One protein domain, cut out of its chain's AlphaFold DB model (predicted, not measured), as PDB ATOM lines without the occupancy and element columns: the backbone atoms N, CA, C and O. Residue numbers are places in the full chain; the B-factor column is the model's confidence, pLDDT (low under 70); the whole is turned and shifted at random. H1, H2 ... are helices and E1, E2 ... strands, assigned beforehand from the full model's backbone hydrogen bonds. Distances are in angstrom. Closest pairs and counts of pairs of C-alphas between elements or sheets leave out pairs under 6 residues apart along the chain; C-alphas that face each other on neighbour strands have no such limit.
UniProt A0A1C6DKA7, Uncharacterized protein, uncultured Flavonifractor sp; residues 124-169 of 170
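This is residues 124 to 169 of the 170 residues of an uncharacterized protein of uncultured Flavonifractor sp (UniProt A0A1C6DKA7). A two-stranded hairpin, E1 and E2, is covered on one face by a helical hairpin, in which the longer H1 packs mainly by E2 and the short H2 by E1. The printed part has 46 residues in the order E1, E2, H1, H2; the sheet is antiparallel and the class is mixed, helices and strands. It is compact, with a radius of gyration of the C-alphas of 9.7 A, and elongated, spanning 29 by 18 by 16 A.

E1, residues 124 to 128, and E2, residues 134 to 140, are antiparallel at 167 degrees; N 125 and O 137 are 2.8 A apart, within hydrogen-bond range. The closest C-alphas of E2 and H1, residues 143 to 155, are those of Tyr 140 and Leu 146, 5.9 A apart. For E1 and H2, residues 161 to 167, they are those of Val 127 and Ala 167, at 5.6 A. H1 touches H2 with residues 150 to 154 alone, closest at the C-alphas of Val 154 and Gln 161, 6.1 A; they run opposite ways at a shallow tilt of 31 degrees. E2 and H2 are apart. Each O i to N i+4 pair in H1 and H2 is within hydrogen-bond range.

E1 begins at C-alpha 124 (276.268, 275.040, 220.016) and is 13.2 A long; E2 is 18.0 A, H1 18.2 A. H2, 9.9 A, ends at C-alpha 167 (270.001, 279.176, 226.160).

The C-alphas farthest apart, of Asn 131 and Ala 141, are 29.2 A apart. The printed part has no cut, and its three links are tight. Residues 168 to 169 have pLDDT under 70.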
ATOM      1  N   GLY A 124     276.654 273.663 220.295       87.25
ATOM      2  CA  GLY A 124     276.268 275.040 220.016       87.25
ATOM      3  C   GLY A 124     274.832 275.343 220.423       87.25
ATOM      4  O   GLY A 124     274.009 274.443 220.561       87.25
ATOM      5  N   VAL A 125     274.535 276.625 220.607       87.38
ATOM      6  CA  VAL A 125     273.219 277.130 220.990       87.38
ATOM      7  C   VAL A 125     272.890 278.412 220.231       87.38
ATOM      8  O   VAL A 125     273.770 279.210 219.905       87.38
ATOM      9  N   ASN A 126     271.608 278.610 219.929       88.56
ATOM     10  CA  ASN A 126     271.109 279.879 219.414       88.56
ATOM     11  C   ASN A 126     270.527 280.682 220.577       88.56
ATOM     12  O   ASN A 126     269.551 280.263 221.198       88.56
ATOM     13  N   VAL A 127     271.119 281.837 220.860       86.25
ATOM     14  CA  VAL A 127     270.663 282.752 221.904       86.25
ATOM     15  C   VAL A 127     269.769 283.806 221.267       86.25
ATOM     16  O   VAL A 127     270.195 284.500 220.347       86.25
ATOM     17  N   THR A 128     268.524 283.917 221.729       87.69
ATOM     18  CA  THR A 128     267.621 284.995 221.310       87.69
ATOM     19  C   THR A 128     267.844 286.211 222.199       87.69
ATOM     20  O   THR A 128     267.591 286.149 223.400       87.69
ATOM     21  N   GLU A 129     268.303 287.303 221.599       82.88
ATOM     22  CA  GLU A 129     268.527 288.575 222.277       82.88
ATOM     23  C   GLU A 129     267.204 289.314 222.548       82.88
ATOM     24  O   GLU A 129     266.187 289.098 221.878       82.88
ATOM     25  N   GLU A 130     267.207 290.256 223.495       81.69
ATOM     26  CA  GLU A 130     266.032 291.085 223.828       81.69
ATOM     27  C   GLU A 130     265.454 291.868 222.630       81.69
ATOM     28  O   GLU A 130     264.260 292.187 222.600       81.69
ATOM     29  N   ASN A 131     266.281 292.189 221.631       81.69
ATOM     30  CA  ASN A 131     265.876 292.869 220.395       81.69
ATOM     31  C   ASN A 131     265.162 291.929 219.388       81.69
ATOM     32  O   ASN A 131     264.639 292.408 218.378       81.69
ATOM     33  N   GLY A 132     265.110 290.622 219.671       81.69
ATOM     34  CA  GLY A 132     264.550 289.580 218.811       81.69
ATOM     35  C   GLY A 132     265.519 289.012 217.767       81.69
ATOM     36  O   GLY A 132     265.111 288.155 216.981       81.69
ATOM     37  N   GLU A 133     266.773 289.464 217.732       85.69
ATOM     38  CA  GLU A 133     267.840 288.863 216.931       85.69
ATOM     39  C   GLU A 133     268.307 287.551 217.579       85.69
ATOM     40  O   GLU A 133     268.104 287.307 218.768       85.69
ATOM     41  N   SER A 134     268.866 286.644 216.780       86.00
ATOM     42  CA  SER A 134     269.420 285.385 217.285       86.00
ATOM     43  C   SER A 134     270.893 285.295 216.942       86.00
ATOM     44  O   SER A 134     271.269 285.418 215.775       86.00
ATOM     45  N   VAL A 135     271.712 285.057 217.962       86.62
ATOM     46  CA  VAL A 135     273.154 284.867 217.835       86.62
ATOM     47  C   VAL A 135     273.474 283.398 218.054       86.62
ATOM     48  O   VAL A 135     273.084 282.802 219.056       86.62
ATOM     49  N   HIS A 136     274.186 282.807 217.099       89.88
ATOM     50  CA  HIS A 136     274.687 281.446 217.228       89.88
ATOM     51  C   HIS A 136     276.035 281.446 217.954       89.88
ATOM     52  O   HIS A 136     276.974 282.114 217.517       89.88
ATOM     53  N   ILE A 137     276.135 280.670 219.030       86.75
ATOM     54  CA  ILE A 137     277.381 280.394 219.750       86.75
ATOM     55  C   ILE A 137     277.598 278.887 219.680       86.75
ATOM     56  O   ILE A 137     276.855 278.134 220.300       86.75
ATOM     57  N   GLY A 138     278.580 278.428 218.904       86.50
ATOM     58  CA  GLY A 138     278.756 277.002 218.639       86.50
ATOM     59  C   GLY A 138     280.033 276.652 217.883       86.50
ATOM     60  O   GLY A 138     280.950 277.471 217.789       86.50
ATOM     61  N   ASN A 139     280.063 275.436 217.330       83.56
ATOM     62  CA  ASN A 139     281.237 274.765 216.752       83.56
ATOM     63  C   ASN A 139     282.297 274.369 217.798       83.56
ATOM     64  O   ASN A 139     283.499 274.410 217.527       83.56
ATOM     65  N   TYR A 140     281.866 274.018 219.011       85.19
ATOM     66  CA  TYR A 140     282.761 273.558 220.075       85.19
ATOM     67  C   TYR A 140     282.802 272.034 220.151       85.19
ATOM     68  O   TYR A 140     281.792 271.371 219.924       85.19
ATOM     69  N   ALA A 141     283.950 271.469 220.524       79.81
ATOM     70  CA  ALA A 141     284.122 270.019 220.626       79.81
ATOM     71  C   ALA A 141     283.546 269.442 221.933       79.81
ATOM     72  O   ALA A 141     283.520 268.227 222.128       79.81
ATOM     73  N   SER A 142     283.112 270.304 222.857       82.31
ATOM     74  CA  SER A 142     282.572 269.918 224.159       82.31
ATOM     75  C   SER A 142     281.585 270.953 224.702       82.31
ATOM     76  O   SER A 142     281.698 272.149 224.421       82.31
ATOM     77  N   SER A 143     280.659 270.508 225.556       84.38
ATOM     78  CA  SER A 143     279.761 271.404 226.298       84.38
ATOM     79  C   SER A 143     280.530 272.377 227.195       84.38
ATOM     80  O   SER A 143     280.128 273.516 227.359       84.38
ATOM     81  N   GLU A 144     281.683 271.971 227.728       87.06
ATOM     82  CA  GLU A 144     282.516 272.809 228.599       87.06
ATOM     83  C   GLU A 144     283.158 273.988 227.856       87.06
ATOM     84  O   GLU A 144     283.401 275.044 228.441       87.06
ATOM     85  N   GLU A 145     283.487 273.821 226.575       89.06
ATOM     86  CA  GLU A 145     283.950 274.918 225.719       89.06
ATOM     87  C   GLU A 145     282.808 275.868 225.360       89.06
ATOM     88  O   GLU A 145     283.002 277.083 225.419       89.06
ATOM     89  N   LEU A 146     281.618 275.327 225.084       90.94
ATOM     90  CA  LEU A 146     280.409 276.123 224.887       90.94
ATOM     91  C   LEU A 146     280.058 276.941 226.143       90.94
ATOM     92  O   LEU A 146     279.828 278.144 226.044       90.94
ATOM     93  N   ASP A 147     280.102 276.329 227.330       90.25
ATOM     94  CA  ASP A 147     279.835 276.997 228.609       90.25
ATOM     95  C   ASP A 147     280.828 278.137 228.863       90.25
ATOM     96  O   ASP A 147     280.453 279.217 229.324       90.25
ATOM     97  N   ARG A 148     282.117 277.931 228.559       91.31
ATOM     98  CA  ARG A 148     283.122 279.003 228.663       91.31
ATOM     99  C   ARG A 148     282.823 280.138 227.694       91.31
ATOM    100  O   ARG A 148     282.879 281.288 228.108       91.31
ATOM    101  N   ALA A 149     282.469 279.828 226.449       92.06
ATOM    102  CA  ALA A 149     282.134 280.841 225.455       92.06
ATOM    103  C   ALA A 149     280.893 281.660 225.840       92.06
ATOM    104  O   ALA A 149     280.883 282.876 225.658       92.06
ATOM    105  N   LEU A 150     279.872 281.019 226.419       90.81
ATOM    106  CA  LEU A 150     278.691 281.702 226.950       90.81
ATOM    107  C   LEU A 150     279.055 282.627 228.117       90.81
ATOM    108  O   LEU A 150     278.645 283.787 228.122       90.81
ATOM    109  N   ASN A 151     279.873 282.161 229.065       91.81
ATOM    110  CA  ASN A 151     280.344 282.994 230.175       91.81
ATOM    111  C   ASN A 151     281.198 284.178 229.690       91.81
ATOM    112  O   ASN A 151     280.980 285.304 230.127       91.81
ATOM    113  N   ASP A 152     282.109 283.956 228.741       93.56
ATOM    114  CA  ASP A 152     282.929 285.017 228.149       93.56
ATOM    115  C   ASP A 152     282.059 286.047 227.407       93.56
ATOM    116  O   ASP A 152     282.332 287.248 227.463       93.56
ATOM    117  N   ALA A 153     280.994 285.613 226.725       90.69
ATOM    118  CA  ALA A 153     280.047 286.516 226.072       90.69
ATOM    119  C   ALA A 153     279.285 287.382 227.091       90.69
ATOM    120  O   ALA A 153     279.048 288.565 226.827       90.69
ATOM    121  N   VAL A 154     278.961 286.836 228.269       91.88
ATOM    122  CA  VAL A 154     278.370 287.599 229.379       91.88
ATOM    123  C   VAL A 154     279.379 288.586 229.974       91.88
ATOM    124  O   VAL A 154     279.078 289.773 230.107       91.88
ATOM    125  N   ASP A 155     280.601 288.137 230.266       93.12
ATOM    126  CA  ASP A 155     281.655 288.963 230.869       93.12
ATOM    127  C   ASP A 155     282.075 290.132 229.964       93.12
ATOM    128  O   ASP A 155     282.367 291.234 230.441       93.12
ATOM    129  N   ASN A 156     282.058 289.921 228.646       91.44
ATOM    130  CA  ASN A 156     282.357 290.951 227.652       91.44
ATOM    131  C   ASN A 156     281.142 291.825 227.289       91.44
ATOM    132  O   ASN A 156     281.269 292.735 226.466       91.44
ATOM    133  N   GLY A 157     279.979 291.581 227.903       88.44
ATOM    134  CA  GLY A 157     278.752 292.353 227.698       88.44
ATOM    135  C   GLY A 157     278.115 292.167 226.320       88.44
ATOM    136  O   GLY A 157     277.383 293.045 225.870       88.44
ATOM    137  N   GLN A 158     278.424 291.060 225.641       87.44
ATOM    138  CA  GLN A 158     277.803 290.673 224.374       87.44
ATOM    139  C   GLN A 158     276.450 289.992 224.599       87.44
ATOM    140  O   GLN A 158     275.583 290.105 223.746       87.44
ATOM    141  N   LEU A 159     276.273 289.328 225.744       89.69
ATOM    142  CA  LEU A 159     275.009 288.756 226.200       89.69
ATOM    143  C   LEU A 159     274.732 289.164 227.648       89.69
ATOM    144  O   LEU A 159     275.644 289.441 228.427       89.69
ATOM    145  N   SER A 160     273.466 289.169 228.036       88.81
ATOM    146  CA  SER A 160     273.058 289.205 229.437       88.81
ATOM    147  C   SER A 160     273.067 287.801 230.050       88.81
ATOM    148  O   SER A 160     272.906 286.792 229.363       88.81
ATOM    149  N   GLN A 161     273.180 287.729 231.381       87.69
ATOM    150  CA  GLN A 161     273.069 286.458 232.106       87.69
ATOM    151  C   GLN A 161     271.729 285.757 231.830       87.69
ATOM    152  O   GLN A 161     271.686 284.543 231.697       87.69
ATOM    153  N   THR A 162     270.639 286.520 231.699       87.38
ATOM    154  CA  THR A 162     269.305 285.972 231.418       87.38
ATOM    155  C   THR A 162     269.241 285.300 230.046       87.38
ATOM    156  O   THR A 162     268.623 284.247 229.913       87.38
ATOM    157  N   GLU A 163     269.873 285.897 229.032       86.81
ATOM    158  CA  GLU A 163     269.933 285.344 227.674       86.81
ATOM    159  C   GLU A 163     270.770 284.056 227.642       86.81
ATOM    160  O   GLU A 163     270.341 283.063 227.055       86.81
ATOM    161  N   ALA A 164     271.904 284.025 228.352       85.56
ATOM    162  CA  ALA A 164     272.721 282.819 228.501       85.56
ATOM    163  C   ALA A 164     271.991 281.702 229.279       85.56
ATOM    164  O   ALA A 164     271.973 280.550 228.847       85.56
ATOM    165  N   ASP A 165     271.319 282.029 230.387       85.62
ATOM    166  CA  ASP A 165     270.571 281.056 231.199       85.62
ATOM    167  C   ASP A 165     269.381 280.454 230.430       85.62
ATOM    168  O   ASP A 165     269.059 279.276 230.597       85.62
ATOM    169  N   ALA A 166     268.721 281.252 229.582       83.06
ATOM    170  CA  ALA A 166     267.634 280.789 228.722       83.06
ATOM    171  C   ALA A 166     268.130 279.840 227.621       83.06
ATOM    172  O   ALA A 166     267.408 278.922 227.233       83.06
ATOM    173  N   ALA A 167     269.361 280.038 227.146       77.75
ATOM    174  CA  ALA A 167     270.001 279.176 226.160       77.75
ATOM    175  C   ALA A 167     270.295 277.770 226.723       77.75
ATOM    176  O   ALA A 167     270.172 276.787 226.003       77.75
ATOM    177  N   HIS A 168     270.587 277.650 228.024       69.19
ATOM    178  CA  HIS A 168     270.809 276.357 228.691       69.19
ATOM    179  C   HIS A 168     269.539 275.525 228.946       69.19
ATOM    180  O   HIS A 168     269.647 274.369 229.354       69.19
ATOM    181  N   GLN A 169     268.343 276.102 228.785       57.97
ATOM    182  CA  GLN A 169     267.065 275.434 229.081       57.97
ATOM    183  C   GLN A 169     266.336 274.904 227.835       57.97
ATOM    184  O   GLN A 169     265.231 274.373 227.977       57.97
TER     185      GLN A 169